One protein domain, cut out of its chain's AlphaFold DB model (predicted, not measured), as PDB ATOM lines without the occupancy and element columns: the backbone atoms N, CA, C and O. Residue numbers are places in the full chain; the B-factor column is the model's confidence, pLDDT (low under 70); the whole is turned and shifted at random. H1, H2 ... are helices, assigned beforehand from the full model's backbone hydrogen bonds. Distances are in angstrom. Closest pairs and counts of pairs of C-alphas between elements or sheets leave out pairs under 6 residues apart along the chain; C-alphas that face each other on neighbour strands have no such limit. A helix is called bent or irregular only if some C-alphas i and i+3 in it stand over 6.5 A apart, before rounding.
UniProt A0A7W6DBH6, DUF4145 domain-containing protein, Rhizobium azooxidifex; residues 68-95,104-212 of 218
ATOM      1  N   ALA A  68     -50.852 -12.191 -45.082       57.22
ATOM      2  CA  ALA A  68     -51.047 -13.379 -44.264       57.22
ATOM      3  C   ALA A  68     -50.341 -14.629 -44.811       57.22
ATOM      4  O   ALA A  68     -50.247 -15.619 -44.106       57.22
ATOM      5  N   THR A  69     -49.852 -14.641 -46.054       60.22
ATOM      6  CA  THR A  69     -49.343 -15.882 -46.663       60.22
ATOM      7  C   THR A  69     -48.059 -16.378 -46.000       60.22
ATOM      8  O   THR A  69     -47.985 -17.548 -45.665       60.22
ATOM      9  N   PHE A  70     -47.059 -15.521 -45.769       70.25
ATOM     10  CA  PHE A  70     -45.825 -15.964 -45.109       70.25
ATOM     11  C   PHE A  70     -46.051 -16.276 -43.627       70.25
ATOM     12  O   PHE A  70     -45.638 -17.333 -43.172       70.25
ATOM     13  N   GLU A  71     -46.761 -15.405 -42.907       67.88
ATOM     14  CA  GLU A  71     -47.073 -15.598 -41.486       67.88
ATOM     15  C   GLU A  71     -47.920 -16.860 -41.260       67.88
ATOM     16  O   GLU A  71     -47.568 -17.688 -40.428       67.88
ATOM     17  N   ASN A  72     -48.957 -17.096 -42.076       73.94
ATOM     18  CA  ASN A  72     -49.747 -18.329 -42.009       73.94
ATOM     19  C   ASN A  72     -48.911 -19.566 -42.344       73.94
ATOM     20  O   ASN A  72     -49.107 -20.614 -41.738       73.94
ATOM     21  N   GLU A  73     -48.026 -19.501 -43.343       75.94
ATOM     22  CA  GLU A  73     -47.182 -20.651 -43.673       75.94
ATOM     23  C   GLU A  73     -46.118 -20.889 -42.590       75.94
ATOM     24  O   GLU A  73     -45.834 -22.044 -42.274       75.94
ATOM     25  N   LEU A  74     -45.583 -19.843 -41.957       75.44
ATOM     26  CA  LEU A  74     -44.669 -19.963 -40.823       75.44
ATOM     27  C   LEU A  74     -45.379 -20.574 -39.609       75.44
ATOM     28  O   LEU A  74     -44.866 -21.536 -39.037       75.44
ATOM     29  N   GLU A  75     -46.590 -20.112 -39.297       77.69
ATOM     30  CA  GLU A  75     -47.402 -20.652 -38.205       77.69
ATOM     31  C   GLU A  75     -47.753 -22.123 -38.445       77.69
ATOM     32  O   GLU A  75     -47.512 -22.961 -37.584       77.69
ATOM     33  N   LYS A  76     -48.172 -22.500 -39.660       76.12
ATOM     34  CA  LYS A  76     -48.367 -23.919 -40.011       76.12
ATOM     35  C   LYS A  76     -47.087 -24.741 -39.864       76.12
ATOM     36  O   LYS A  76     -47.146 -25.910 -39.494       76.12
ATOM     37  N   THR A  77     -45.924 -24.159 -40.175       67.81
ATOM     38  CA  THR A  77     -44.632 -24.848 -39.994       67.81
ATOM     39  C   THR A  77     -44.371 -25.116 -38.517       67.81
ATOM     40  O   THR A  77     -43.957 -26.217 -38.156       67.81
ATOM     41  N   ARG A  78     -44.653 -24.126 -37.668       70.00
ATOM     42  CA  ARG A  78     -44.550 -24.224 -36.214       70.00
ATOM     43  C   ARG A  78     -45.519 -25.257 -35.649       70.00
ATOM     44  O   ARG A  78     -45.095 -26.109 -34.875       70.00
ATOM     45  N   GLU A  79     -46.787 -25.212 -36.042       77.25
ATOM     46  CA  GLU A  79     -47.811 -26.155 -35.582       77.25
ATOM     47  C   GLU A  79     -47.445 -27.601 -35.934       77.25
ATOM     48  O   GLU A  79     -47.546 -28.481 -35.079       77.25
ATOM     49  N   LEU A  80     -46.963 -27.848 -37.157       72.25
ATOM     50  CA  LEU A  80     -46.501 -29.176 -37.572       72.25
ATOM     51  C   LEU A  80     -45.295 -29.649 -36.751       72.25
ATOM     52  O   LEU A  80     -45.265 -30.803 -36.327       72.25
ATOM     53  N   ALA A  81     -44.332 -28.762 -36.488       68.69
ATOM     54  CA  ALA A  81     -43.172 -29.083 -35.661       68.69
ATOM     55  C   ALA A  81     -43.558 -29.370 -34.199       68.69
ATOM     56  O   ALA A  81     -43.034 -30.304 -33.600       68.69
ATOM     57  N   GLY A  82     -44.491 -28.599 -33.633       67.81
ATOM     58  CA  GLY A  82     -44.933 -28.748 -32.244       67.81
ATOM     59  C   GLY A  82     -45.901 -29.908 -32.003       67.81
ATOM     60  O   GLY A  82     -45.991 -30.401 -30.882       67.81
ATOM     61  N   SER A  83     -46.622 -30.356 -33.034       71.44
ATOM     62  CA  SER A  83     -47.622 -31.427 -32.909       71.44
ATOM     63  C   SER A  83     -47.053 -32.831 -33.124       71.44
ATOM     64  O   SER A  83     -47.751 -33.806 -32.841       71.44
ATOM     65  N   SER A  84     -45.818 -32.962 -33.626       68.12
ATOM     66  CA  SER A  84     -45.194 -34.273 -33.832       68.12
ATOM     67  C   SER A  84     -44.358 -34.707 -32.619       68.12
ATOM     68  O   SER A  84     -43.409 -34.007 -32.262       68.12
ATOM     69  N   PRO A  85     -44.637 -35.876 -32.011       61.94
ATOM     70  CA  PRO A  85     -43.836 -36.416 -30.912       61.94
ATOM     71  C   PRO A  85     -42.370 -36.667 -31.292       61.94
ATOM     72  O   PRO A  85     -41.483 -36.450 -30.466       61.94
ATOM     73  N   ASP A  86     -42.120 -37.097 -32.534       60.62
ATOM     74  CA  ASP A  86     -40.775 -37.416 -33.021       60.62
ATOM     75  C   ASP A  86     -39.930 -36.145 -33.199       60.62
ATOM     76  O   ASP A  86     -38.760 -36.131 -32.820       60.62
ATOM     77  N   LEU A  87     -40.539 -35.048 -33.667       67.12
ATOM     78  CA  LEU A  87     -39.884 -33.741 -33.800       67.12
ATOM     79  C   LEU A  87     -39.779 -32.990 -32.460       67.12
ATOM     80  O   LEU A  87     -38.812 -32.269 -32.225       67.12
ATOM     81  N   ALA A  88     -40.743 -33.164 -31.552       58.88
ATOM     82  CA  ALA A  88     -40.710 -32.541 -30.228       58.88
ATOM     83  C   ALA A  88     -39.533 -33.059 -29.384       58.88
ATOM     84  O   ALA A  88     -38.830 -32.272 -28.749       58.88
ATOM     85  N   ALA A  89     -39.249 -34.365 -29.449       57.09
ATOM     86  CA  ALA A  89     -38.070 -34.953 -28.811       57.09
ATOM     87  C   ALA A  89     -36.746 -34.395 -29.374       57.09
ATOM     88  O   ALA A  89     -35.723 -34.400 -28.690       57.09
ATOM     89  N   GLU A  90     -36.754 -33.905 -30.616       57.75
ATOM     90  CA  GLU A  90     -35.585 -33.341 -31.296       57.75
ATOM     91  C   GLU A  90     -35.364 -31.861 -30.959       57.75
ATOM     92  O   GLU A  90     -34.217 -31.412 -30.923       57.75
ATOM     93  N   ALA A  91     -36.427 -31.120 -30.636       56.41
ATOM     94  CA  ALA A  91     -36.324 -29.756 -30.120       56.41
ATOM     95  C   ALA A  91     -35.630 -29.709 -28.744       56.41
ATOM     96  O   ALA A  91     -34.808 -28.824 -28.509       56.41
ATOM     97  N   ASP A  92     -35.897 -30.692 -27.875       46.56
ATOM     98  CA  ASP A  92     -35.294 -30.793 -26.535       46.56
ATOM     99  C   ASP A  92     -33.873 -31.383 -26.543       46.56
ATOM    100  O   ASP A  92     -33.057 -31.071 -25.673       46.56
ATOM    101  N   ALA A  93     -33.547 -32.234 -27.521       46.00
ATOM    102  CA  ALA A  93     -32.245 -32.899 -27.608       46.00
ATOM    103  C   ALA A  93     -31.164 -32.069 -28.320       46.00
ATOM    104  O   ALA A  93     -30.011 -32.498 -28.364       46.00
ATOM    105  N   SER A  94     -31.514 -30.912 -28.891       44.16
ATOM    106  CA  SER A  94     -30.589 -30.086 -29.664       44.16
ATOM    107  C   SER A  94     -29.619 -29.341 -28.732       44.16
ATOM    108  O   SER A  94     -30.030 -28.410 -28.031       44.16
ATOM    109  N   PRO A  95     -28.314 -29.682 -28.708       42.06
ATOM    110  CA  PRO A  95     -27.320 -28.782 -28.148       42.06
ATOM    111  C   PRO A  95     -27.330 -27.570 -29.070       42.06
ATOM    112  O   PRO A  95     -27.006 -27.739 -30.243       42.06
ATOM    113  N   LEU A 104     -26.504 -12.824 -39.272       76.12
ATOM    114  CA  LEU A 104     -27.142 -12.734 -40.593       76.12
ATOM    115  C   LEU A 104     -28.634 -12.421 -40.494       76.12
ATOM    116  O   LEU A 104     -29.111 -11.572 -41.232       76.12
ATOM    117  N   ALA A 105     -29.369 -13.050 -39.573       77.12
ATOM    118  CA  ALA A 105     -30.794 -12.759 -39.391       77.12
ATOM    119  C   ALA A 105     -31.036 -11.341 -38.842       77.12
ATOM    120  O   ALA A 105     -32.097 -10.755 -39.055       77.12
ATOM    121  N   GLN A 106     -30.056 -10.777 -38.133       75.56
ATOM    122  CA  GLN A 106     -30.117  -9.411 -37.618       75.56
ATOM    123  C   GLN A 106     -29.842  -8.360 -38.692       75.56
ATOM    124  O   GLN A 106     -30.476  -7.307 -38.664       75.56
ATOM    125  N   ILE A 107     -28.923  -8.638 -39.620       81.31
ATOM    126  CA  ILE A 107     -28.511  -7.682 -40.655       81.31
ATOM    127  C   ILE A 107     -29.347  -7.852 -41.939       81.31
ATOM    128  O   ILE A 107     -29.781  -6.859 -42.518       81.31
ATOM    129  N   TYR A 108     -29.605  -9.094 -42.367       85.25
ATOM    130  CA  TYR A 108     -30.327  -9.452 -43.598       85.25
ATOM    131  C   TYR A 108     -31.249 -10.683 -43.390       85.25
ATOM    132  O   TYR A 108     -30.872 -11.810 -43.742       85.25
ATOM    133  N   PRO A 109     -32.466 -10.496 -42.842       83.62
ATOM    134  CA  PRO A 109     -33.418 -11.575 -42.537       83.62
ATOM    135  C   PRO A 109     -33.741 -12.498 -43.725       83.62
ATOM    136  O   PRO A 109     -33.754 -13.722 -43.585       83.62
ATOM    137  N   GLU A 110     -33.940 -11.943 -44.920       84.50
ATOM    138  CA  GLU A 110     -34.253 -12.706 -46.134       84.50
ATOM    139  C   GLU A 110     -33.077 -13.596 -46.558       84.50
ATOM    140  O   GLU A 110     -33.256 -14.755 -46.947       84.50
ATOM    141  N   ALA A 111     -31.851 -13.077 -46.441       87.31
ATOM    142  CA  ALA A 111     -30.639 -13.833 -46.737       87.31
ATOM    143  C   ALA A 111     -30.441 -14.982 -45.739       87.31
ATOM    144  O   ALA A 111     -30.015 -16.066 -46.135       87.31
ATOM    145  N   ALA A 112     -30.801 -14.778 -44.469       86.81
ATOM    146  CA  ALA A 112     -30.758 -15.826 -43.454       86.81
ATOM    147  C   ALA A 112     -31.710 -16.992 -43.783       86.81
ATOM    148  O   ALA A 112     -31.300 -18.150 -43.694       86.81
ATOM    149  N   ILE A 113     -32.934 -16.705 -44.249       87.81
ATOM    150  CA  ILE A 113     -33.890 -17.728 -44.717       87.81
ATOM    151  C   ILE A 113     -33.313 -18.518 -45.897       87.81
ATOM    152  O   ILE A 113     -33.329 -19.753 -45.897       87.81
ATOM    153  N   LEU A 114     -32.779 -17.819 -46.903       89.69
ATOM    154  CA  LEU A 114     -32.188 -18.459 -48.080       89.69
ATOM    155  C   LEU A 114     -30.983 -19.329 -47.716       89.69
ATOM    156  O   LEU A 114     -30.871 -20.447 -48.220       89.69
ATOM    157  N   GLN A 115     -30.117 -18.853 -46.819       89.94
ATOM    158  CA  GLN A 115     -28.951 -19.599 -46.358       89.94
ATOM    159  C   GLN A 115     -29.358 -20.882 -45.625       89.94
ATOM    160  O   GLN A 115     -28.818 -21.951 -45.906       89.94
ATOM    161  N   SER A 116     -30.345 -20.816 -44.731       87.25
ATOM    162  CA  SER A 116     -30.827 -22.003 -44.016       87.25
ATOM    163  C   SER A 116     -31.479 -23.021 -44.941       87.25
ATOM    164  O   SER A 116     -31.229 -24.219 -44.820       87.25
ATOM    165  N   TYR A 117     -32.251 -22.559 -45.926       92.06
ATOM    166  CA  TYR A 117     -32.793 -23.445 -46.949       92.06
ATOM    167  C   TYR A 117     -31.683 -24.059 -47.821       92.06
ATOM    168  O   TYR A 117     -31.742 -25.236 -48.175       92.06
ATOM    169  N   HIS A 118     -30.630 -23.300 -48.127       91.38
ATOM    170  CA  HIS A 118     -29.478 -23.799 -48.872       91.38
ATOM    171  C   HIS A 118     -28.747 -24.937 -48.139       91.38
ATOM    172  O   HIS A 118     -28.363 -25.923 -48.776       91.38
ATOM    173  N   GLU A 119     -28.603 -24.859 -46.813       88.88
ATOM    174  CA  GLU A 119     -28.018 -25.948 -46.019       88.88
ATOM    175  C   GLU A 119     -28.878 -27.221 -46.048       88.88
ATOM    176  O   GLU A 119     -28.334 -28.320 -46.191       88.88
ATOM    177  N   ILE A 120     -30.212 -27.093 -46.039       92.38
ATOM    178  CA  ILE A 120     -31.123 -28.229 -46.256       92.38
ATOM    179  C   ILE A 120     -30.863 -28.873 -47.621       92.38
ATOM    180  O   ILE A 120     -30.707 -30.091 -47.721       92.38
ATOM    181  N   GLU A 121     -30.783 -28.079 -48.690       92.19
ATOM    182  CA  GLU A 121     -30.555 -28.638 -50.022       92.19
ATOM    183  C   GLU A 121     -29.183 -29.309 -50.148       92.19
ATOM    184  O   GLU A 121     -29.058 -30.343 -50.810       92.19
ATOM    185  N   LYS A 122     -28.144 -28.739 -49.525       91.75
ATOM    186  CA  LYS A 122     -26.808 -29.349 -49.463       91.75
ATOM    187  C   LYS A 122     -26.853 -30.685 -48.731       91.75
ATOM    188  O   LYS A 122     -26.280 -31.655 -49.226       91.75
ATOM    189  N   LEU A 123     -27.561 -30.755 -47.603       91.12
ATOM    190  CA  LEU A 123     -27.752 -31.993 -46.855       91.12
ATOM    191  C   LEU A 123     -28.461 -33.053 -47.702       91.12
ATOM    192  O   LEU A 123     -27.940 -34.158 -47.848       91.12
ATOM    193  N   LEU A 124     -29.600 -32.711 -48.307       91.88
ATOM    194  CA  LEU A 124     -30.376 -33.644 -49.129       91.88
ATOM    195  C   LEU A 124     -29.586 -34.130 -50.351       91.88
ATOM    196  O   LEU A 124     -29.600 -35.318 -50.664       91.88
ATOM    197  N   ARG A 125     -28.820 -33.243 -51.000       91.50
ATOM    198  CA  ARG A 125     -27.909 -33.627 -52.091       91.50
ATOM    199  C   ARG A 125     -26.803 -34.571 -51.626       91.50
ATOM    200  O   ARG A 125     -26.440 -35.472 -52.374       91.50
ATOM    201  N   ARG A 126     -26.274 -34.376 -50.416       91.56
ATOM    202  CA  ARG A 126     -25.221 -35.223 -49.837       91.56
ATOM    203  C   ARG A 126     -25.725 -36.629 -49.511       91.56
ATOM    204  O   ARG A 126     -24.990 -37.589 -49.725       91.56
ATOM    205  N   VAL A 127     -26.941 -36.753 -48.980       91.31
ATOM    206  CA  VAL A 127     -27.500 -38.055 -48.570       91.31
ATOM    207  C   VAL A 127     -28.155 -38.813 -49.727       91.31
ATOM    208  O   VAL A 127     -28.284 -40.031 -49.649       91.31
ATOM    209  N   SER A 128     -28.525 -38.125 -50.815       91.31
ATOM    210  CA  SER A 128     -29.085 -38.765 -52.008       91.31
ATOM    211  C   SER A 128     -28.123 -39.820 -52.581       91.31
ATOM    212  O   SER A 128     -26.933 -39.536 -52.764       91.31
ATOM    213  N   PRO A 129     -28.603 -41.035 -52.903       86.62
ATOM    214  CA  PRO A 129     -27.786 -42.042 -53.571       86.62
ATOM    215  C   PRO A 129     -27.555 -41.715 -55.047       86.62
ATOM    216  O   PRO A 129     -26.544 -42.130 -55.606       86.62
ATOM    217  N   GLU A 130     -28.454 -40.936 -55.650       84.44
ATOM    218  CA  GLU A 130     -28.486 -40.659 -57.082       84.44
ATOM    219  C   GLU A 130     -28.452 -39.166 -57.395       84.44
ATOM    220  O   GLU A 130     -29.007 -38.327 -56.670       84.44
ATOM    221  N   LYS A 131     -27.810 -38.829 -58.517       83.38
ATOM    222  CA  LYS A 131     -27.763 -37.454 -59.026       83.38
ATOM    223  C   LYS A 131     -29.041 -37.146 -59.805       83.38
ATOM    224  O   LYS A 131     -29.526 -37.963 -60.573       83.38
ATOM    225  N   GLY A 132     -29.569 -35.935 -59.635       80.88
ATOM    226  CA  GLY A 132     -30.770 -35.479 -60.350       80.88
ATOM    227  C   GLY A 132     -32.098 -35.906 -59.718       80.88
ATOM    228  O   GLY A 132     -33.153 -35.525 -60.218       80.88
ATOM    229  N   VAL A 133     -32.066 -36.630 -58.597       86.19
ATOM    230  CA  VAL A 133     -33.263 -36.920 -57.801       86.19
ATOM    231  C   VAL A 133     -33.771 -35.642 -57.136       86.19
ATOM    232  O   VAL A 133     -33.005 -34.851 -56.582       86.19
ATOM    233  N   THR A 134     -35.085 -35.435 -57.185       88.88
ATOM    234  CA  THR A 134     -35.729 -34.305 -56.513       88.88
ATOM    235  C   THR A 134     -35.776 -34.536 -55.003       88.88
ATOM    236  O   THR A 134     -35.973 -35.659 -54.543       88.88
ATOM    237  N   ALA A 135     -35.660 -33.464 -54.215       88.00
ATOM    238  CA  ALA A 135     -35.756 -33.535 -52.754       88.00
ATOM    239  C   ALA A 135     -37.048 -34.233 -52.286       88.00
ATOM    240  O   ALA A 135     -37.001 -35.122 -51.441       88.00
ATOM    241  N   SER A 136     -38.190 -33.910 -52.903       87.00
ATOM    242  CA  SER A 136     -39.468 -34.568 -52.608       87.00
ATOM    243  C   SER A 136     -39.469 -36.054 -52.985       87.00
ATOM    244  O   SER A 136     -40.034 -36.862 -52.257       87.00
ATOM    245  N   GLY A 137     -38.829 -36.445 -54.095       87.31
ATOM    246  CA  GLY A 137     -38.698 -37.852 -54.487       87.31
ATOM    247  C   GLY A 137     -37.879 -38.661 -53.478       87.31
ATOM    248  O   GLY A 137     -38.307 -39.737 -53.063       87.31
ATOM    249  N   LEU A 138     -36.757 -38.097 -53.028       91.44
ATOM    250  CA  LEU A 138     -35.916 -38.673 -51.980       91.44
ATOM    251  C   LEU A 138     -36.688 -38.841 -50.666       91.44
ATOM    252  O   LEU A 138     -36.738 -39.945 -50.132       91.44
ATOM    253  N   LEU A 139     -37.330 -37.782 -50.166       88.94
ATOM    254  CA  LEU A 139     -38.071 -37.832 -48.899       88.94
ATOM    255  C   LEU A 139     -39.265 -38.789 -48.956       88.94
ATOM    256  O   LEU A 139     -39.525 -39.502 -47.991       88.94
ATOM    257  N   ASN A 140     -39.946 -38.880 -50.100       90.81
ATOM    258  CA  ASN A 140     -40.993 -39.880 -50.303       90.81
ATOM    259  C   ASN A 140     -40.441 -41.308 -50.217       90.81
ATOM    260  O   ASN A 140     -41.076 -42.167 -49.609       90.81
ATOM    261  N   ALA A 141     -39.275 -41.573 -50.811       89.81
ATOM    262  CA  ALA A 141     -38.645 -42.886 -50.733       89.81
ATOM    263  C   ALA A 141     -38.201 -43.214 -49.297       89.81
ATOM    264  O   ALA A 141     -38.486 -44.308 -48.814       89.81
ATOM    265  N   LEU A 142     -37.610 -42.252 -48.579       90.81
ATOM    266  CA  LEU A 142     -37.226 -42.411 -47.172       90.81
ATOM    267  C   LEU A 142     -38.430 -42.690 -46.259       90.81
ATOM    268  O   LEU A 142     -38.358 -43.582 -45.416       90.81
ATOM    269  N   ASN A 143     -39.546 -41.986 -46.458       89.94
ATOM    270  CA  ASN A 143     -40.780 -42.218 -45.705       89.94
ATOM    271  C   ASN A 143     -41.399 -43.594 -46.021       89.94
ATOM    272  O   ASN A 143     -41.820 -44.323 -45.125       89.94
ATOM    273  N   ARG A 144     -41.404 -44.012 -47.296       89.75
ATOM    274  CA  ARG A 144     -41.876 -45.358 -47.683       89.75
ATOM    275  C   ARG A 144     -41.042 -46.474 -47.057       89.75
ATOM    276  O   ARG A 144     -41.598 -47.516 -46.730       89.75
ATOM    277  N   LEU A 145     -39.742 -46.249 -46.885       89.69
ATOM    278  CA  LEU A 145     -38.841 -47.159 -46.176       89.69
ATOM    279  C   LEU A 145     -38.927 -47.031 -44.647       89.69
ATOM    280  O   LEU A 145     -38.192 -47.725 -43.953       89.69
ATOM    281  N   GLN A 146     -39.798 -46.159 -44.123       90.50
ATOM    282  CA  GLN A 146     -39.955 -45.887 -42.689       90.50
ATOM    283  C   GLN A 146     -38.640 -45.441 -42.019       90.50
ATOM    284  O   GLN A 146     -38.438 -45.638 -40.825       90.50
ATOM    285  N   ILE A 147     -37.728 -44.844 -42.797       87.00
ATOM    286  CA  ILE A 147     -36.462 -44.282 -42.300       87.00
ATOM    287  C   ILE A 147     -36.706 -42.914 -41.655       87.00
ATOM    288  O   ILE A 147     -36.010 -42.531 -40.719       87.00
ATOM    289  N   ILE A 148     -37.692 -42.183 -42.174       86.06
ATOM    290  CA  ILE A 148     -38.204 -40.938 -41.603       86.06
ATOM    291  C   ILE A 148     -39.722 -41.045 -41.479       86.06
ATOM    292  O   ILE A 148     -40.349 -41.760 -42.265       86.06
ATOM    293  N   GLY A 149     -40.303 -40.318 -40.529       81.62
ATOM    294  CA  GLY A 149     -41.750 -40.200 -40.402       81.62
ATOM    295  C   GLY A 149     -42.373 -39.290 -41.469       81.62
ATOM    296  O   GLY A 149     -41.693 -38.542 -42.186       81.62
ATOM    297  N   ALA A 150     -43.701 -39.365 -41.588       80.44
ATOM    298  CA  ALA A 150     -44.472 -38.516 -42.496       80.44
ATOM    299  C   ALA A 150     -44.393 -37.030 -42.104       80.44
ATOM    300  O   ALA A 150     -44.342 -36.165 -42.972       80.44
ATOM    301  N   ASP A 151     -44.289 -36.762 -40.809       79.69
ATOM    302  CA  ASP A 151     -44.086 -35.457 -40.187       79.69
ATOM    303  C   ASP A 151     -42.796 -34.759 -40.648       79.69
ATOM    304  O   ASP A 151     -42.833 -33.585 -41.008       79.69
ATOM    305  N   VAL A 152     -41.667 -35.471 -40.734       83.62
ATOM    306  CA  VAL A 152     -40.393 -34.924 -41.240       83.62
ATOM    307  C   VAL A 152     -40.532 -34.515 -42.709       83.62
ATOM    308  O   VAL A 152     -40.027 -33.476 -43.145       83.62
ATOM    309  N   ARG A 153     -41.244 -35.330 -43.494       87.12
ATOM    310  CA  ARG A 153     -41.528 -35.046 -44.905       87.12
ATOM    311  C   ARG A 153     -42.479 -33.854 -45.057       87.12
ATOM    312  O   ARG A 153     -42.238 -32.998 -45.911       87.12
ATOM    313  N   ASP A 154     -43.506 -33.764 -44.221       83.88
ATOM    314  CA  ASP A 154     -44.467 -32.661 -44.228       83.88
ATOM    315  C   ASP A 154     -43.817 -31.346 -43.770       83.88
ATOM    316  O   ASP A 154     -44.058 -30.299 -44.380       83.88
ATOM    317  N   LEU A 155     -42.909 -31.404 -42.785       83.31
ATOM    318  CA  LEU A 155     -42.082 -30.280 -42.350       83.31
ATOM    319  C   LEU A 155     -41.247 -29.727 -43.510       83.31
ATOM    320  O   LEU A 155     -41.221 -28.516 -43.717       83.31
ATOM    321  N   PHE A 156     -40.616 -30.582 -44.323       89.56
ATOM    322  CA  PHE A 156     -39.890 -30.124 -45.515       89.56
ATOM    323  C   PHE A 156     -40.799 -29.421 -46.526       89.56
ATOM    324  O   PHE A 156     -40.463 -28.347 -47.037       89.56
ATOM    325  N   ASP A 157     -41.950 -30.026 -46.835       87.38
ATOM    326  CA  ASP A 157     -42.901 -29.456 -47.787       87.38
ATOM    327  C   ASP A 157     -43.399 -28.085 -47.304       87.38
ATOM    328  O   ASP A 157     -43.542 -27.159 -48.112       87.38
ATOM    329  N   GLN A 158     -43.589 -27.933 -45.993       83.00
ATOM    330  CA  GLN A 158     -43.968 -26.679 -45.360       83.00
ATOM    331  C   GLN A 158     -42.820 -25.652 -45.355       83.00
ATOM    332  O   GLN A 158     -43.027 -24.534 -45.817       83.00
ATOM    333  N   ILE A 159     -41.587 -26.027 -44.990       86.44
ATOM    334  CA  ILE A 159     -40.389 -25.164 -45.080       86.44
ATOM    335  C   ILE A 159     -40.216 -24.606 -46.499       86.44
ATOM    336  O   ILE A 159     -39.926 -23.421 -46.686       86.44
ATOM    337  N   ARG A 160     -40.423 -25.438 -47.526       87.31
ATOM    338  CA  ARG A 160     -40.339 -25.009 -48.927       87.31
ATOM    339  C   ARG A 160     -41.404 -23.965 -49.270       87.31
ATOM    340  O   ARG A 160     -41.095 -23.004 -49.978       87.31
ATOM    341  N   ARG A 161     -42.642 -24.142 -48.789       84.94
ATOM    342  CA  ARG A 161     -43.724 -23.156 -48.958       84.94
ATOM    343  C   ARG A 161     -43.394 -21.848 -48.242       84.94
ATOM    344  O   ARG A 161     -43.458 -20.800 -48.879       84.94
ATOM    345  N   THR A 162     -42.944 -21.919 -46.993       82.50
ATOM    346  CA  THR A 162     -42.566 -20.760 -46.174       82.50
ATOM    347  C   THR A 162     -41.420 -19.970 -46.812       82.50
ATOM    348  O   THR A 162     -41.519 -18.756 -46.961       82.50
ATOM    349  N   ARG A 163     -40.380 -20.637 -47.337       86.69
ATOM    350  CA  ARG A 163     -39.305 -19.962 -48.089       86.69
ATOM    351  C   ARG A 163     -39.822 -19.274 -49.349       86.69
ATOM    352  O   ARG A 163     -39.412 -18.155 -49.645       86.69
ATOM    353  N   ASN A 164     -40.690 -19.931 -50.118       85.62
ATOM    354  CA  ASN A 164     -41.263 -19.318 -51.318       85.62
ATOM    355  C   ASN A 164     -42.095 -18.079 -50.966       85.62
ATOM    356  O   ASN A 164     -41.994 -17.068 -51.650       85.62
ATOM    357  N   ALA A 165     -42.873 -18.145 -49.884       81.56
ATOM    358  CA  ALA A 165     -43.640 -17.010 -49.393       81.56
ATOM    359  C   ALA A 165     -42.735 -15.859 -48.918       81.56
ATOM    360  O   ALA A 165     -43.071 -14.709 -49.175       81.56
ATOM    361  N   ALA A 166     -41.574 -16.151 -48.317       83.50
ATOM    362  CA  ALA A 166     -40.593 -15.133 -47.933       83.50
ATOM    363  C   ALA A 166     -39.959 -14.431 -49.142       83.50
ATOM    364  O   ALA A 166     -39.774 -13.224 -49.140       83.50
ATOM    365  N   VAL A 167     -39.622 -15.178 -50.197       80.75
ATOM    366  CA  VAL A 167     -39.005 -14.604 -51.410       80.75
ATOM    367  C   VAL A 167     -39.988 -13.733 -52.194       80.75
ATOM    368  O   VAL A 167     -39.586 -12.781 -52.858       80.75
ATOM    369  N   HIS A 168     -41.274 -14.072 -52.142       78.69
ATOM    370  CA  HIS A 168     -42.338 -13.341 -52.822       78.69
ATOM    371  C   HIS A 168     -43.097 -12.386 -51.891       78.69
ATOM    372  O   HIS A 168     -44.173 -11.920 -52.264       78.69
ATOM    373  N   SER A 169     -42.583 -12.105 -50.688       78.75
ATOM    374  CA  SER A 169     -43.253 -11.189 -49.772       78.75
ATOM    375  C   SER A 169     -43.116  -9.749 -50.259       78.75
ATOM    376  O   SER A 169     -42.033  -9.277 -50.591       78.75
ATOM    377  N   GLU A 170     -44.233  -9.024 -50.271       75.94
ATOM    378  CA  GLU A 170     -44.234  -7.588 -50.576       75.94
ATOM    379  C   GLU A 170     -43.711  -6.759 -49.395       75.94
ATOM    380  O   GLU A 170     -43.236  -5.636 -49.573       75.94
ATOM    381  N   ARG A 171     -43.767  -7.325 -48.181       81.38
ATOM    382  CA  ARG A 171     -43.197  -6.728 -46.973       81.38
ATOM    383  C   ARG A 171     -41.791  -7.258 -46.677       81.38
ATOM    384  O   ARG A 171     -41.515  -8.423 -46.980       81.38
ATOM    385  N   PRO A 172     -40.952  -6.458 -45.998       78.00
ATOM    386  CA  PRO A 172     -39.709  -6.941 -45.411       78.00
ATOM    387  C   PRO A 172     -39.964  -8.067 -44.403       78.00
ATOM    388  O   PRO A 172     -40.939  -8.030 -43.637       78.00
ATOM    389  N   ILE A 173     -39.072  -9.053 -44.392       83.19
ATOM    390  CA  ILE A 173     -39.078 -10.123 -43.396       83.19
ATOM    391  C   ILE A 173     -38.451  -9.594 -42.111       83.19
ATOM    392  O   ILE A 173     -37.434  -8.901 -42.121       83.19
ATOM    393  N   THR A 174     -39.063  -9.902 -40.974       82.81
ATOM    394  CA  THR A 174     -38.535  -9.466 -39.681       82.81
ATOM    395  C   THR A 174     -37.430 -10.407 -39.192       82.81
ATOM    396  O   THR A 174     -37.393 -11.595 -39.510       82.81
ATOM    397  N   THR A 175     -36.525  -9.900 -38.350       79.12
ATOM    398  CA  THR A 175     -35.450 -10.718 -37.758       79.12
ATOM    399  C   THR A 175     -35.978 -11.934 -36.997       79.12
ATOM    400  O   THR A 175     -35.414 -13.014 -37.117       79.12
ATOM    401  N   GLY A 176     -37.043 -11.784 -36.207       72.81
ATOM    402  CA  GLY A 176     -37.618 -12.909 -35.458       72.81
ATOM    403  C   GLY A 176     -38.228 -13.975 -36.369       72.81
ATOM    404  O   GLY A 176     -38.000 -15.149 -36.128       72.81
ATOM    405  N   GLU A 177     -38.882 -13.598 -37.469       77.06
ATOM    406  CA  GLU A 177     -39.383 -14.569 -38.452       77.06
ATOM    407  C   GLU A 177     -38.258 -15.350 -39.126       77.06
ATOM    408  O   GLU A 177     -38.362 -16.558 -39.335       77.06
ATOM    409  N   ALA A 178     -37.158 -14.666 -39.442       81.62
ATOM    410  CA  ALA A 178     -35.970 -15.328 -39.953       81.62
ATOM    411  C   ALA A 178     -35.379 -16.291 -38.913       81.62
ATOM    412  O   ALA A 178     -35.069 -17.425 -39.264       81.62
ATOM    413  N   LEU A 179     -35.275 -15.891 -37.640       79.50
ATOM    414  CA  LEU A 179     -34.800 -16.761 -36.554       79.50
ATOM    415  C   LEU A 179     -35.703 -17.990 -36.354       79.50
ATOM    416  O   LEU A 179     -35.206 -19.096 -36.156       79.50
ATOM    417  N   GLU A 180     -37.020 -17.822 -36.445       76.62
ATOM    418  CA  GLU A 180     -37.974 -18.931 -36.359       76.62
ATOM    419  C   GLU A 180     -37.826 -19.895 -37.534       76.62
ATOM    420  O   GLU A 180     -37.728 -21.108 -37.340       76.62
ATOM    421  N   PHE A 181     -37.724 -19.370 -38.757       84.50
ATOM    422  CA  PHE A 181     -37.443 -20.188 -39.930       84.50
ATOM    423  C   PHE A 181     -36.114 -20.947 -39.787       84.50
ATOM    424  O   PHE A 181     -36.036 -22.125 -40.137       84.50
ATOM    425  N   GLN A 182     -35.072 -20.301 -39.251       83.88
ATOM    426  CA  GLN A 182     -33.782 -20.935 -38.972       83.88
ATOM    427  C   GLN A 182     -33.923 -22.102 -37.994       83.88
ATOM    428  O   GLN A 182     -33.375 -23.172 -38.257       83.88
ATOM    429  N   ALA A 183     -34.678 -21.929 -36.907       77.19
ATOM    430  CA  ALA A 183     -34.921 -22.990 -35.933       77.19
ATOM    431  C   ALA A 183     -35.645 -24.191 -36.567       77.19
ATOM    432  O   ALA A 183     -35.224 -25.333 -36.393       77.19
ATOM    433  N   LEU A 184     -36.677 -23.937 -37.379       79.69
ATOM    434  CA  LEU A 184     -37.415 -24.982 -38.099       79.69
ATOM    435  C   LEU A 184     -36.535 -25.707 -39.129       79.69
ATOM    436  O   LEU A 184     -36.601 -26.929 -39.271       79.69
ATOM    437  N   ALA A 185     -35.664 -24.971 -39.822       85.12
ATOM    438  CA  ALA A 185     -34.689 -25.552 -40.735       85.12
ATOM    439  C   ALA A 185     -33.660 -26.427 -40.000       85.12
ATOM    440  O   ALA A 185     -33.339 -27.519 -40.470       85.12
ATOM    441  N   GLN A 186     -33.162 -25.976 -38.846       84.44
ATOM    442  CA  GLN A 186     -32.239 -26.749 -38.013       84.44
ATOM    443  C   GLN A 186     -32.883 -28.034 -37.487       84.44
ATOM    444  O   GLN A 186     -32.238 -29.081 -37.526       84.44
ATOM    445  N   LEU A 187     -34.150 -27.975 -37.073       82.25
ATOM    446  CA  LEU A 187     -34.918 -29.145 -36.651       82.25
ATOM    447  C   LEU A 187     -34.957 -30.207 -37.759       82.25
ATOM    448  O   LEU A 187     -34.551 -31.347 -37.547       82.25
ATOM    449  N   PHE A 188     -35.323 -29.809 -38.981       86.94
ATOM    450  CA  PHE A 188     -35.314 -30.714 -40.132       86.94
ATOM    451  C   PHE A 188     -33.918 -31.294 -40.421       86.94
ATOM    452  O   PHE A 188     -33.767 -32.490 -40.683       86.94
ATOM    453  N   ILE A 189     -32.873 -30.460 -40.375       87.25
ATOM    454  CA  ILE A 189     -31.486 -30.900 -40.584       87.25
ATOM    455  C   ILE A 189     -31.088 -31.953 -39.545       87.25
ATOM    456  O   ILE A 189     -30.439 -32.943 -39.896       87.25
ATOM    457  N   HIS A 190     -31.470 -31.757 -38.282       86.19
ATOM    458  CA  HIS A 190     -31.196 -32.700 -37.207       86.19
ATOM    459  C   HIS A 190     -31.904 -34.041 -37.442       86.19
ATOM    460  O   HIS A 190     -31.233 -35.078 -37.432       86.19
ATOM    461  N   ALA A 191     -33.202 -34.012 -37.765       85.44
ATOM    462  CA  ALA A 191     -33.996 -35.198 -38.090       85.44
ATOM    463  C   ALA A 191     -33.336 -36.039 -39.200       85.44
ATOM    464  O   ALA A 191     -33.123 -37.247 -39.063       85.44
ATOM    465  N   ILE A 192     -32.912 -35.390 -40.291       89.94
ATOM    466  CA  ILE A 192     -32.241 -36.077 -41.402       89.94
ATOM    467  C   ILE A 192     -30.860 -36.600 -40.996       89.94
ATOM    468  O   ILE A 192     -30.529 -37.732 -41.339       89.94
ATOM    469  N   ASN A 193     -30.049 -35.826 -40.267       90.75
ATOM    470  CA  ASN A 193     -28.725 -36.277 -39.818       90.75
ATOM    471  C   ASN A 193     -28.812 -37.510 -38.907       90.75
ATOM    472  O   ASN A 193     -28.002 -38.426 -39.049       90.75
ATOM    473  N   LYS A 194     -29.813 -37.571 -38.026       87.38
ATOM    474  CA  LYS A 194     -30.099 -38.744 -37.190       87.38
ATOM    475  C   LYS A 194     -30.481 -39.968 -38.028       87.38
ATOM    476  O   LYS A 194     -30.089 -41.082 -37.690       87.38
ATOM    477  N   ALA A 195     -31.170 -39.762 -39.151       88.75
ATOM    478  CA  ALA A 195     -31.528 -40.820 -40.092       88.75
ATOM    479  C   ALA A 195     -30.368 -41.265 -41.013       88.75
ATOM    480  O   ALA A 195     -30.443 -42.347 -41.594       88.75
ATOM    481  N   VAL A 196     -29.276 -40.494 -41.142       91.88
ATOM    482  CA  VAL A 196     -28.148 -40.796 -42.055       91.88
ATOM    483  C   VAL A 196     -27.603 -42.225 -41.928       91.88
ATOM    484  O   VAL A 196     -27.391 -42.850 -42.970       91.88
ATOM    485  N   PRO A 197     -27.379 -42.794 -40.726       92.75
ATOM    486  CA  PRO A 197     -26.924 -44.178 -40.606       92.75
ATOM    487  C   PRO A 197     -27.887 -45.170 -41.270       92.75
ATOM    488  O   PRO A 197     -27.450 -46.008 -42.054       92.75
ATOM    489  N   ALA A 198     -29.195 -45.017 -41.043       90.00
ATOM    490  CA  ALA A 198     -30.223 -45.857 -41.655       90.00
ATOM    491  C   ALA A 198     -30.327 -45.636 -43.174       90.00
ATOM    492  O   ALA A 198     -30.487 -46.600 -43.922       90.00
ATOM    493  N   ILE A 199     -30.166 -44.394 -43.648       91.25
ATOM    494  CA  ILE A 199     -30.087 -44.076 -45.086       91.25
ATOM    495  C   ILE A 199     -28.913 -44.821 -45.732       91.25
ATOM    496  O   ILE A 199     -29.065 -45.416 -46.796       91.25
ATOM    497  N   ASN A 200     -27.748 -44.817 -45.082       92.19
ATOM    498  CA  ASN A 200     -26.557 -45.489 -45.590       92.19
ATOM    499  C   ASN A 200     -26.712 -47.016 -45.595       92.19
ATOM    500  O   ASN A 200     -26.295 -47.653 -46.560       92.19
ATOM    501  N   SER A 201     -27.345 -47.600 -44.572       92.56
ATOM    502  CA  SER A 201     -27.632 -49.040 -44.530       92.56
ATOM    503  C   SER A 201     -28.610 -49.497 -45.620       92.56
ATOM    504  O   SER A 201     -28.502 -50.625 -46.085       92.56
ATOM    505  N   ASN A 202     -29.529 -48.630 -46.059       91.81
ATOM    506  CA  ASN A 202     -30.554 -48.942 -47.065       91.81
ATOM    507  C   ASN A 202     -30.256 -48.319 -48.442       91.81
ATOM    508  O   ASN A 202     -31.160 -48.123 -49.258       91.81
ATOM    509  N   ARG A 203     -28.991 -47.970 -48.715       91.31
ATOM    510  CA  ARG A 203     -28.605 -47.168 -49.886       91.31
ATOM    511  C   ARG A 203     -28.964 -47.820 -51.224       91.31
ATOM    512  O   ARG A 203     -29.438 -47.120 -52.115       91.31
ATOM    513  N   GLU A 204     -28.768 -49.132 -51.356       90.00
ATOM    514  CA  GLU A 204     -29.072 -49.882 -52.586       90.00
ATOM    515  C   GLU A 204     -30.580 -49.931 -52.862       90.00
ATOM    516  O   GLU A 204     -31.026 -49.600 -53.958       90.00
ATOM    517  N   GLN A 205     -31.379 -50.242 -51.838       88.81
ATOM    518  CA  GLN A 205     -32.839 -50.249 -51.937       88.81
ATOM    519  C   GLN A 205     -33.383 -48.854 -52.276       88.81
ATOM    520  O   GLN A 205     -34.283 -48.707 -53.104       88.81
ATOM    521  N   LEU A 206     -32.808 -47.809 -51.674       89.06
ATOM    522  CA  LEU A 206     -33.160 -46.425 -51.967       89.06
ATOM    523  C   LEU A 206     -32.829 -46.053 -53.420       89.06
ATOM    524  O   LEU A 206     -33.641 -45.414 -54.087       89.06
ATOM    525  N   GLN A 207     -31.667 -46.470 -53.928       89.88
ATOM    526  CA  GLN A 207     -31.275 -46.261 -55.321       89.88
ATOM    527  C   GLN A 207     -32.253 -46.945 -56.286       89.88
ATOM    528  O   GLN A 207     -32.732 -46.307 -57.224       89.88
ATOM    529  N   GLU A 208     -32.625 -48.199 -56.022       88.00
ATOM    530  CA  GLU A 208     -33.592 -48.934 -56.842       88.00
ATOM    531  C   GLU A 208     -34.954 -48.222 -56.901       88.00
ATOM    532  O   GLU A 208     -35.513 -48.022 -57.984       88.00
ATOM    533  N   MET A 209     -35.459 -47.754 -55.752       85.50
ATOM    534  CA  MET A 209     -36.730 -47.023 -55.670       85.50
ATOM    535  C   MET A 209     -36.714 -45.695 -56.433       85.50
ATOM    536  O   MET A 209     -37.745 -45.278 -56.968       85.50
ATOM    537  N   LEU A 210     -35.567 -45.016 -56.466       86.19
ATOM    538  CA  LEU A 210     -35.413 -43.719 -57.123       86.19
ATOM    539  C   LEU A 210     -35.233 -43.848 -58.639       86.19
ATOM    540  O   LEU A 210     -35.702 -42.985 -59.379       86.19
ATOM    541  N   VAL A 211     -34.606 -44.931 -59.106       82.94
ATOM    542  CA  VAL A 211     -34.405 -45.208 -60.537       82.94
ATOM    543  C   VAL A 211     -35.661 -45.811 -61.176       82.94
ATOM    544  O   VAL A 211     -35.992 -45.471 -62.313       82.94
ATOM    545  N   ASN A 212     -36.400 -46.671 -60.462       73.56
ATOM    546  CA  ASN A 212     -37.590 -47.336 -60.992       73.56
ATOM    547  C   ASN A 212     -38.822 -47.168 -60.081       73.56
ATOM    548  O   ASN A 212     -39.248 -48.110 -59.409       73.56
TER     549      ASN A 212
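Overview. This is residues 68 to 95 and 104 to 212 of the 218 residues of the protein "DUF4145 domain-containing protein" of Rhizobium azooxidifex (UniProt A0A7W6DBH6). Two long helices, H4 and H7, run side by side the same way as one layer, and H6 packs over both in the opposite direction, making a three-helix bundle. H1 packs alongside H6 and H5 alongside residues 150 to 157 of H6, both in the layer of H6, while H2 crosses H7 nearly at right angles, short H3 touches residues 175 to 179 of H7 and touches H4 only at the corner by their link, and H8 packs on H5 at the opposite end of the domain from H3. The printed part has 137 residues, with eight named helices, H1 to H8 in chain order, and no named strand; the class is all helix. The whole is compact, with a radius of gyration of the C-alphas of 15.2 A and spans of 45 by 31 by 25 A.

Along the chain. The longest helix, H7, holds residues 175 to 201 and measures 39.7 A from C-alpha 175 at (-35.450, -10.718, -37.758) to C-alpha 201 at (-27.632, -49.040, -44.530). It is irregular, with C-alphas 194 and 197 7.2 A apart, and has a kink of 40 degrees near residue 195. H4 is residues 109 to 127, 27.8 A; H6 is residues 150 to 167, 26.1 A; H1 is residues 68 to 83, 21.6 A, from C-alpha 68 at (-51.047, -13.379, -44.264). The shorter helices are H2, residues 85 to 93, H3, residues 104 to 107, H5, residues 135 to 144, and H8, residues 203 to 211.

Arrangement. H7 is the hub, touching five other helices. H4 touches it at a shallow tilt of 4 degrees, the same way, closest at the C-alphas of Pro 109 and Ala 178, 5.2 A. H4, H6 and H7 form an up and down bundle, each running against the one before it in the chain. H6 and H7, a helical hairpin, touch at a tilt of 37 degrees, only just steep, with the C-alphas of Val 152 and Phe 188 closest at 6.7 A. H1 touches H6 at a shallow tilt of 21 degrees, opposite ways; the C-alphas of Phe 70 and Ala 165 are closest, 4.9 A. H5 and H6 form another helical hairpin, closest at the C-alphas of Leu 139 and Arg 153, 6.0 A. H2 touches H7, about perpendicular at 74 degrees, closest at the C-alphas of Ala 91 and Leu 187, 6.7 A. H3 touches H7, closest at the C-alphas of Ala 105 and Thr 175, 5.3 A. H8 touches H5, closest at the C-alphas of Ala 141 and Leu 206, 6.6 A; H8 and H4 are apart. The O i to N i+4 pairs are within hydrogen-bond range throughout H1, H4, H5, H6 and H8, in 4 of 5 in H2 and 21 of 23 in H7; H3 is too short for one.

Size, cuts and confidence. The two farthest C-alphas, of Arg 171 and Glu 204, are 45.8 A apart. Residues 96 to 103 are not printed, and C-alphas 95 and 104 stand 20.3 A apart across the cut. Of the links printed whole, none is long. Mean pLDDT of the printed part is 81.4; 18 residues are under 70, among them residues 84 to 95.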